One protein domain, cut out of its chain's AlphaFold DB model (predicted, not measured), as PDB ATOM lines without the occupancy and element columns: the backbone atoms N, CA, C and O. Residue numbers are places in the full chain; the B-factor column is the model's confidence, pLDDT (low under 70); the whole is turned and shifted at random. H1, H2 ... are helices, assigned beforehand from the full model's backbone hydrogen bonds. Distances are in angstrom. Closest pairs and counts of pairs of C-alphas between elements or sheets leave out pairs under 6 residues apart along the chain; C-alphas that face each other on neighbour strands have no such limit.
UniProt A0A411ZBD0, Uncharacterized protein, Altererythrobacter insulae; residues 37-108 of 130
ATOM      1  N   ALA A  37      95.332 -34.411  23.289       75.69
ATOM      2  CA  ALA A  37      95.333 -35.855  23.513       75.69
ATOM      3  C   ALA A  37      96.195 -36.259  24.726       75.69
ATOM      4  O   ALA A  37      95.772 -37.080  25.533       75.69
ATOM      5  N   GLN A  38      97.376 -35.653  24.892       79.06
ATOM      6  CA  GLN A  38      98.245 -35.892  26.049       79.06
ATOM      7  C   GLN A  38      97.634 -35.366  27.348       79.06
ATOM      8  O   GLN A  38      97.775 -36.010  28.384       79.06
ATOM      9  N   GLN A  39      96.923 -34.236  27.300       80.31
ATOM     10  CA  GLN A  39      96.189 -33.721  28.455       80.31
ATOM     11  C   GLN A  39      95.117 -34.707  28.917       80.31
ATOM     12  O   GLN A  39      95.082 -35.022  30.098       80.31
ATOM     13  N   MET A  40      94.327 -35.283  28.005       82.69
ATOM     14  CA  MET A  40      93.321 -36.284  28.391       82.69
ATOM     15  C   MET A  40      93.938 -37.557  28.988       82.69
ATOM     16  O   MET A  40      93.365 -38.142  29.903       82.69
ATOM     17  N   ILE A  41      95.118 -37.973  28.515       83.00
ATOM     18  CA  ILE A  41      95.860 -39.098  29.109       83.00
ATOM     19  C   ILE A  41      96.339 -38.736  30.521       83.00
ATOM     20  O   ILE A  41      96.138 -39.509  31.452       83.00
ATOM     21  N   TYR A  42      96.919 -37.547  30.693       84.38
ATOM     22  CA  TYR A  42      97.417 -37.058  31.979       84.38
ATOM     23  C   TYR A  42      96.307 -36.834  33.009       84.38
ATOM     24  O   TYR A  42      96.470 -37.177  34.176       84.38
ATOM     25  N   GLU A  43      95.160 -36.299  32.599       83.75
ATOM     26  CA  GLU A  43      93.977 -36.164  33.458       83.75
ATOM     27  C   GLU A  43      93.378 -37.527  33.832       83.75
ATOM     28  O   GLU A  43      92.763 -37.660  34.888       83.75
ATOM     29  N   GLY A  44      93.591 -38.547  32.996       84.69
ATOM     30  CA  GLY A  44      93.248 -39.936  33.298       84.69
ATOM     31  C   GLY A  44      94.202 -40.618  34.286       84.69
ATOM     32  O   GLY A  44      93.862 -41.674  34.823       84.69
ATOM     33  N   TRP A  45      95.384 -40.051  34.546       84.56
ATOM     34  CA  TRP A  45      96.321 -40.586  35.532       84.56
ATOM     35  C   TRP A  45      95.854 -40.309  36.962       84.56
ATOM     36  O   TRP A  45      95.303 -39.257  37.278       84.56
ATOM     37  N   GLY A  46      96.115 -41.257  37.863       87.81
ATOM     38  CA  GLY A  46      95.910 -41.039  39.294       87.81
ATOM     39  C   GLY A  46      96.856 -39.971  39.855       87.81
ATOM     40  O   GLY A  46      97.914 -39.701  39.286       87.81
ATOM     41  N   VAL A  47      96.510 -39.413  41.019       85.50
ATOM     42  CA  VAL A  47      97.267 -38.328  41.681       85.50
ATOM     43  C   VAL A  47      98.741 -38.693  41.908       85.50
ATOM     44  O   VAL A  47      99.620 -37.849  41.765       85.50
ATOM     45  N   ASP A  48      99.021 -39.963  42.206       83.00
ATOM     46  CA  ASP A  48     100.380 -40.479  42.406       83.00
ATOM     47  C   ASP A  48     101.217 -40.452  41.113       83.00
ATOM     48  O   ASP A  48     102.346 -39.968  41.106       83.00
ATOM     49  N   GLN A  49     100.626 -40.859  39.985       84.81
ATOM     50  CA  GLN A  49     101.289 -40.815  38.678       84.81
ATOM     51  C   GLN A  49     101.531 -39.380  38.207       84.81
ATOM     52  O   GLN A  49     102.590 -39.084  37.656       84.81
ATOM     53  N   GLN A  50     100.580 -38.477  38.451       87.81
ATOM     54  CA  GLN A  50     100.755 -37.055  38.156       87.81
ATOM     55  C   GLN A  50     101.896 -36.447  38.981       87.81
ATOM     56  O   GLN A  50     102.736 -35.744  38.425       87.81
ATOM     57  N   ALA A  51     101.972 -36.757  40.280       87.69
ATOM     58  CA  ALA A  51     103.055 -36.298  41.148       87.69
ATOM     59  C   ALA A  51     104.418 -36.877  40.733       87.69
ATOM     60  O   ALA A  51     105.409 -36.147  40.690       87.69
ATOM     61  N   ALA A  52     104.468 -38.165  40.373       84.44
ATOM     62  CA  ALA A  52     105.672 -38.794  39.843       84.44
ATOM     63  C   ALA A  52     106.130 -38.101  38.554       84.44
ATOM     64  O   ALA A  52     107.287 -37.700  38.458       84.44
ATOM     65  N   TYR A  53     105.216 -37.894  37.600       86.31
ATOM     66  CA  TYR A  53     105.512 -37.189  36.359       86.31
ATOM     67  C   TYR A  53     105.999 -35.764  36.622       86.31
ATOM     68  O   TYR A  53     106.998 -35.357  36.040       86.31
ATOM     69  N   ASP A  54     105.351 -35.011  37.516       86.69
ATOM     70  CA  ASP A  54     105.760 -33.645  37.858       86.69
ATOM     71  C   ASP A  54     107.169 -33.589  38.465       86.69
ATOM     72  O   ASP A  54     107.942 -32.685  38.137       86.69
ATOM     73  N   SER A  55     107.545 -34.607  39.241       86.06
ATOM     74  CA  SER A  55     108.882 -34.741  39.821       86.06
ATOM     75  C   SER A  55     109.986 -35.031  38.792       86.06
ATOM     76  O   SER A  55     111.167 -34.931  39.135       86.06
ATOM     77  N   TRP A  56     109.653 -35.399  37.551       82.81
ATOM     78  CA  TRP A  56     110.651 -35.697  36.522       82.81
ATOM     79  C   TRP A  56     111.225 -34.426  35.871       82.81
ATOM     80  O   TRP A  56     110.527 -33.413  35.725       82.81
ATOM     81  N   PRO A  57     112.490 -34.459  35.411       83.12
ATOM     82  CA  PRO A  57     113.064 -33.366  34.634       83.12
ATOM     83  C   PRO A  57     112.337 -33.190  33.291       83.12
ATOM     84  O   PRO A  57     111.807 -34.146  32.723       83.12
ATOM     85  N   GLY A  58     112.344 -31.963  32.759       81.88
ATOM     86  CA  GLY A  58     111.661 -31.614  31.502       81.88
ATOM     87  C   GLY A  58     112.066 -32.488  30.310       81.88
ATOM     88  O   GLY A  58     111.218 -32.860  29.505       81.88
ATOM     89  N   ASP A  59     113.336 -32.888  30.253       81.81
ATOM     90  CA  ASP A  59     113.865 -33.779  29.216       81.81
ATOM     91  C   ASP A  59     113.239 -35.183  29.280       81.81
ATOM     92  O   ASP A  59     112.771 -35.714  28.276       81.81
ATOM     93  N   ALA A  60     113.116 -35.756  30.485       83.06
ATOM     94  CA  ALA A  60     112.453 -37.045  30.686       83.06
ATOM     95  C   ALA A  60     110.946 -36.964  30.401       83.06
ATOM     96  O   ALA A  60     110.382 -37.877  29.801       83.06
ATOM     97  N   LYS A  61     110.304 -35.852  30.781       86.00
ATOM     98  CA  LYS A  61     108.896 -35.560  30.468       86.00
ATOM     99  C   LYS A  61     108.646 -35.527  28.961       86.00
ATOM    100  O   LYS A  61     107.667 -36.111  28.504       86.00
ATOM    101  N   ALA A  62     109.514 -34.857  28.202       84.38
ATOM    102  CA  ALA A  62     109.428 -34.781  26.747       84.38
ATOM    103  C   ALA A  62     109.697 -36.145  26.100       84.38
ATOM    104  O   ALA A  62     108.924 -36.578  25.248       84.38
ATOM    105  N   TYR A  63     110.738 -36.850  26.553       85.31
ATOM    106  CA  TYR A  63     111.088 -38.174  26.047       85.31
ATOM    107  C   TYR A  63     109.972 -39.198  26.279       85.31
ATOM    108  O   TYR A  63     109.621 -39.935  25.360       85.31
ATOM    109  N   PHE A  64     109.343 -39.200  27.456       86.62
ATOM    110  CA  PHE A  64     108.233 -40.094  27.790       86.62
ATOM    111  C   PHE A  64     107.102 -40.054  26.751       86.62
ATOM    112  O   PHE A  64     106.594 -41.093  26.336       86.62
ATOM    113  N   TRP A  65     106.751 -38.863  26.268       85.50
ATOM    114  CA  TRP A  65     105.698 -38.696  25.268       85.50
ATOM    115  C   TRP A  65     106.063 -39.220  23.876       85.50
ATOM    116  O   TRP A  65     105.171 -39.405  23.049       85.50
ATOM    117  N   THR A  66     107.347 -39.471  23.612       85.12
ATOM    118  CA  THR A  66     107.825 -40.095  22.367       85.12
ATOM    119  C   THR A  66     107.764 -41.623  22.408       85.12
ATOM    120  O   THR A  66     107.882 -42.273  21.371       85.12
ATOM    121  N   LEU A  67     107.573 -42.211  23.596       86.31
ATOM    122  CA  LEU A  67     107.567 -43.656  23.796       86.31
ATOM    123  C   LEU A  67     106.230 -44.293  23.396       86.31
ATOM    124  O   LEU A  67     105.161 -43.706  23.558       86.31
ATOM    125  N   SER A  68     106.283 -45.554  22.965       86.19
ATOM    126  CA  SER A  68     105.106 -46.421  22.814       86.19
ATOM    127  C   SER A  68     104.398 -46.643  24.162       86.19
ATOM    128  O   SER A  68     105.078 -46.668  25.189       86.19
ATOM    129  N   PRO A  69     103.076 -46.902  24.193       81.06
ATOM    130  CA  PRO A  69     102.320 -47.068  25.443       81.06
ATOM    131  C   PRO A  69     102.905 -48.144  26.374       81.06
ATOM    132  O   PRO A  69     103.051 -47.911  27.567       81.06
ATOM    133  N   THR A  70     103.367 -49.272  25.828       83.25
ATOM    134  CA  THR A  70     104.057 -50.315  26.610       83.25
ATOM    135  C   THR A  70     105.333 -49.792  27.276       83.25
ATOM    136  O   THR A  70     105.577 -50.037  28.453       83.25
ATOM    137  N   ARG A  71     106.146 -49.021  26.545       85.19
ATOM    138  CA  ARG A  71     107.385 -48.433  27.072       85.19
ATOM    139  C   ARG A  71     107.105 -47.316  28.068       85.19
ATOM    140  O   ARG A  71     107.888 -47.156  28.992       85.19
ATOM    141  N   GLN A  72     106.000 -46.586  27.930       87.50
ATOM    142  CA  GLN A  72     105.557 -45.596  28.916       87.50
ATOM    143  C   GLN A  72     105.286 -46.248  30.279       87.50
ATOM    144  O   GLN A  72     105.799 -45.780  31.294       87.50
ATOM    145  N   GLU A  73     104.554 -47.366  30.310       85.31
ATOM    146  CA  GLU A  73     104.312 -48.118  31.551       85.31
ATOM    147  C   GLU A  73     105.617 -48.634  32.172       85.31
ATOM    148  O   GLU A  73     105.823 -48.529  33.382       85.31
ATOM    149  N   LEU A  74     106.535 -49.144  31.344       85.06
ATOM    150  CA  LEU A  74     107.858 -49.561  31.808       85.06
ATOM    151  C   LEU A  74     108.677 -48.376  32.329       85.06
ATOM    152  O   LEU A  74     109.298 -48.491  33.380       85.06
ATOM    153  N   PHE A  75     108.630 -47.228  31.653       86.62
ATOM    154  CA  PHE A  75     109.339 -46.014  32.053       86.62
ATOM    155  C   PHE A  75     108.863 -45.502  33.410       86.62
ATOM    156  O   PHE A  75     109.683 -45.090  34.225       86.62
ATOM    157  N   PHE A  76     107.561 -45.589  33.697       85.06
ATOM    158  CA  PHE A  76     107.017 -45.274  35.019       85.06
ATOM    159  C   PHE A  76     107.583 -46.169  36.127       85.06
ATOM    160  O   PHE A  76     107.748 -45.709  37.254       85.06
ATOM    161  N   ARG A  77     107.903 -47.427  35.808       83.69
ATOM    162  CA  ARG A  77     108.479 -48.400  36.748       83.69
ATOM    163  C   ARG A  77     109.994 -48.269  36.912       83.69
ATOM    164  O   ARG A  77     110.537 -48.858  37.842       83.69
ATOM    165  N   LEU A  78     110.673 -47.547  36.019       83.75
ATOM    166  CA  LEU A  78     112.111 -47.304  36.114       83.75
ATOM    167  C   LEU A  78     112.434 -46.301  37.229       83.75
ATOM    168  O   LEU A  78     111.653 -45.392  37.527       83.75
ATOM    169  N   SER A  79     113.630 -46.430  37.799       82.12
ATOM    170  CA  SER A  79     114.179 -45.431  38.718       82.12
ATOM    171  C   SER A  79     114.570 -44.166  37.953       82.12
ATOM    172  O   SER A  79     114.929 -44.223  36.777       82.12
ATOM    173  N   ASP A  80     114.578 -43.008  38.615       77.81
ATOM    174  CA  ASP A  80     114.937 -41.739  37.960       77.81
ATOM    175  C   ASP A  80     116.366 -41.734  37.393       77.81
ATOM    176  O   ASP A  80     116.625 -41.113  36.363       77.81
ATOM    177  N   SER A  81     117.276 -42.499  38.007       77.06
ATOM    178  CA  SER A  81     118.634 -42.705  37.490       77.06
ATOM    179  C   SER A  81     118.648 -43.471  36.160       77.06
ATOM    180  O   SER A  81     119.370 -43.083  35.244       77.06
ATOM    181  N   ASP A  82     117.835 -44.521  36.019       81.94
ATOM    182  CA  ASP A  82     117.726 -45.296  34.773       81.94
ATOM    183  C   ASP A  82     117.082 -44.467  33.660       81.94
ATOM    184  O   ASP A  82     117.539 -44.485  32.516       81.94
ATOM    185  N   LYS A  83     116.068 -43.663  34.009       83.19
ATOM    186  CA  LYS A  83     115.450 -42.700  33.088       83.19
ATOM    187  C   LYS A  83     116.484 -41.705  32.558       83.19
ATOM    188  O   LYS A  83     116.544 -41.473  31.356       83.19
ATOM    189  N   MET A  84     117.318 -41.139  33.431       81.31
ATOM    190  CA  MET A  84     118.366 -40.184  33.043       81.31
ATOM    191  C   MET A  84     119.435 -40.818  32.146       81.31
ATOM    192  O   MET A  84     119.867 -40.186  31.179       81.31
ATOM    193  N   SER A  85     119.823 -42.066  32.422       82.69
ATOM    194  CA  SER A  85     120.722 -42.831  31.550       82.69
ATOM    195  C   SER A  85     120.113 -43.059  30.166       82.69
ATOM    196  O   SER A  85     120.785 -42.809  29.169       82.69
ATOM    197  N   LEU A  86     118.835 -43.451  30.084       82.88
ATOM    198  CA  LEU A  86     118.139 -43.650  28.807       82.88
ATOM    199  C   LEU A  86     118.063 -42.361  27.983       82.88
ATOM    200  O   LEU A  86     118.352 -42.377  26.789       82.88
ATOM    201  N   VAL A  87     117.701 -41.245  28.617       82.56
ATOM    202  CA  VAL A  87     117.579 -39.944  27.940       82.56
ATOM    203  C   VAL A  87     118.949 -39.412  27.500       82.56
ATOM    204  O   VAL A  87     119.050 -38.790  26.446       82.56
ATOM    205  N   SER A  88     120.018 -39.699  28.252       83.19
ATOM    206  CA  SER A  88     121.383 -39.276  27.896       83.19
ATOM    207  C   SER A  88     122.039 -40.132  26.807       83.19
ATOM    208  O   SER A  88     122.994 -39.674  26.180       83.19
ATOM    209  N   MET A  89     121.569 -41.363  26.576       80.56
ATOM    210  CA  MET A  89     122.094 -42.227  25.510       80.56
ATOM    211  C   MET A  89     121.661 -41.741  24.120       80.56
ATOM    212  O   MET A  89     120.540 -41.244  23.983       80.56
ATOM    213  N   PRO A  90     122.499 -41.913  23.081       82.75
ATOM    214  CA  PRO A  90     122.080 -41.718  21.695       82.75
ATOM    215  C   PRO A  90     121.017 -42.755  21.301       82.75
ATOM    216  O   PRO A  90     120.975 -43.853  21.858       82.75
ATOM    217  N   ASP A  91     120.152 -42.414  20.342       76.88
ATOM    218  CA  ASP A  91     118.986 -43.237  19.983       76.88
ATOM    219  C   ASP A  91     119.343 -44.679  19.581       76.88
ATOM    220  O   ASP A  91     118.611 -45.610  19.911       76.88
ATOM    221  N   GLU A  92     120.502 -44.869  18.950       79.81
ATOM    222  CA  GLU A  92     121.041 -46.176  18.556       79.81
ATOM    223  C   GLU A  92     121.315 -47.109  19.753       79.81
ATOM    224  O   GLU A  92     120.897 -48.268  19.736       79.81
ATOM    225  N   ASP A  93     121.926 -46.614  20.832       82.62
ATOM    226  CA  ASP A  93     122.134 -47.389  22.067       82.62
ATOM    227  C   ASP A  93     120.846 -47.522  22.894       82.62
ATOM    228  O   ASP A  93     120.632 -48.502  23.617       82.62
ATOM    229  N   ARG A  94     119.949 -46.542  22.772       84.44
ATOM    230  CA  ARG A  94     118.705 -46.475  23.537       84.44
ATOM    231  C   ARG A  94     117.731 -47.589  23.167       84.44
ATOM    232  O   ARG A  94     117.073 -48.134  24.051       84.44
ATOM    233  N   GLU A  95     117.642 -47.960  21.891       84.12
ATOM    234  CA  GLU A  95     116.813 -49.097  21.467       84.12
ATOM    235  C   GLU A  95     117.321 -50.429  22.032       84.12
ATOM    236  O   GLU A  95     116.520 -51.254  22.479       84.12
ATOM    237  N   ALA A  96     118.642 -50.625  22.080       85.94
ATOM    238  CA  ALA A  96     119.242 -51.807  22.692       85.94
ATOM    239  C   ALA A  96     118.980 -51.853  24.209       85.94
ATOM    240  O   ALA A  96     118.630 -52.906  24.747       85.94
ATOM    241  N   ALA A  97     119.077 -50.705  24.888       86.06
ATOM    242  CA  ALA A  97     118.733 -50.579  26.301       86.06
ATOM    243  C   ALA A  97     117.250 -50.892  26.562       86.06
ATOM    244  O   ALA A  97     116.935 -51.630  27.496       86.06
ATOM    245  N   TRP A  98     116.338 -50.409  25.712       87.00
ATOM    246  CA  TRP A  98     114.917 -50.747  25.806       87.00
ATOM    247  C   TRP A  98     114.665 -52.245  25.663       87.00
ATOM    248  O   TRP A  98     113.934 -52.805  26.476       87.00
ATOM    249  N   ASN A  99     115.320 -52.914  24.714       86.62
ATOM    250  CA  ASN A  99     115.171 -54.359  24.522       86.62
ATOM    251  C   ASN A  99     115.584 -55.162  25.774       86.62
ATOM    252  O   ASN A  99     114.929 -56.138  26.156       86.62
ATOM    253  N   LEU A 100     116.639 -54.706  26.462       82.69
ATOM    254  CA  LEU A 100     117.068 -55.266  27.742       82.69
ATOM    255  C   LEU A 100     116.016 -55.038  28.838       82.69
ATOM    256  O   LEU A 100     115.670 -55.979  29.547       82.69
ATOM    257  N   VAL A 101     115.485 -53.817  28.964       84.81
ATOM    258  CA  VAL A 101     114.438 -53.477  29.948       84.81
ATOM    259  C   VAL A 101     113.178 -54.314  29.717       84.81
ATOM    260  O   VAL A 101     112.617 -54.854  30.669       84.81
ATOM    261  N   GLU A 102     112.763 -54.470  28.462       84.62
ATOM    262  CA  GLU A 102     111.619 -55.295  28.065       84.62
ATOM    263  C   GLU A 102     111.842 -56.767  28.461       84.62
ATOM    264  O   GLU A 102     110.970 -57.378  29.080       84.62
ATOM    265  N   SER A 103     113.042 -57.309  28.223       81.56
ATOM    266  CA  SER A 103     113.401 -58.687  28.598       81.56
ATOM    267  C   SER A 103     113.451 -58.915  30.115       81.56
ATOM    268  O   SER A 103     113.017 -59.959  30.609       81.56
ATOM    269  N   GLN A 104     113.969 -57.948  30.878       74.94
ATOM    270  CA  GLN A 104     114.028 -58.019  32.345       74.94
ATOM    271  C   GLN A 104     112.625 -58.015  32.968       74.94
ATOM    272  O   GLN A 104     112.360 -58.714  33.948       74.94
ATOM    273  N   MET A 105     111.710 -57.257  32.364       72.94
ATOM    274  CA  MET A 105     110.330 -57.125  32.820       72.94
ATOM    275  C   MET A 105     109.476 -58.348  32.469       72.94
ATOM    276  O   MET A 105     108.656 -58.747  33.295       72.94
ATOM    277  N   ASP A 106     109.702 -58.975  31.307       71.81
ATOM    278  CA  ASP A 106     109.105 -60.274  30.944       71.81
ATOM    279  C   ASP A 106     109.575 -61.395  31.887       71.81
ATOM    280  O   ASP A 106     108.787 -62.217  32.352       71.81
ATOM    281  N   SER A 107     110.851 -61.344  32.283       62.94
ATOM    282  CA  SER A 107     111.448 -62.290  33.232       62.94
ATOM    283  C   SER A 107     111.025 -62.052  34.692       62.94
ATOM    284  O   SER A 107     111.400 -62.827  35.574       62.94
ATOM    285  N   GLY A 108     110.251 -60.996  34.977       53.22
ATOM    286  CA  GLY A 108     109.735 -60.692  36.315       53.22
ATOM    287  C   GLY A 108     110.804 -60.323  37.349       53.22
ATOM    288  O   GLY A 108     110.515 -60.357  38.544       53.22
TER     289      GLY A 108
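What this domain is: This is residues 37 to 108 of the 130 residues of an uncharacterized protein of Altererythrobacter insulae (UniProt A0A411ZBD0). Six helices, five of them short, follow each other in a zigzag from one end of the domain to the other: H1 and H2 at one end, H3 and H4 in the middle, and H5 and the longer H6 at the far end. H1 and H2 are only loosely joined to the rest. The 72 printed residues have no named strand; the class is all helix, and the whole is compact, with a radius of gyration of the C-alphas of 12.3 A and spans of 31 by 26 by 22 A.

How they stand to each other: Start with H1, residues 37 to 43, which is close to but not clearly touching H2, residues 47 to 54; their closest C-alphas, Tyr 42 and Gln 50, are 7.0 A apart. H3, residues 58 to 66, and H4, residues 69 to 77, form a helical hairpin and only just touch, with 3 pairs of C-alphas within 8 A, the closest Phe 64 and Gln 72 at 6.2 A. H5, residues 80 to 88, touches H3 about perpendicular at 74 degrees, the closest C-alphas being Ala 60 and Val 87 at 6.5 A. H6, residues 91 to 106, forms a helical hairpin with H5 and only just touches it, with 3 pairs within 8 A and residues 94 to 97 alone; Leu 86 and Arg 94 are closest, C-alphas 6.0 A apart. Every O i to N i+4 pair is within hydrogen-bond range in H1, H2, H4 and H5, against 3 of 5 in H3 and 11 of 12 in H6.

Where its parts are: Find C-alpha 37 at (95.333, -35.855, 23.513), where H1 begins. H6 runs 22.5 A to C-alpha 106 at (109.105, -60.274, 30.944).

The domain as a whole: The C-alphas farthest apart, Val 47 and Glu 92, are 34.1 A apart. The printed part has no cut, its five links are tight, and residues 107 to 108 are under pLDDT 70.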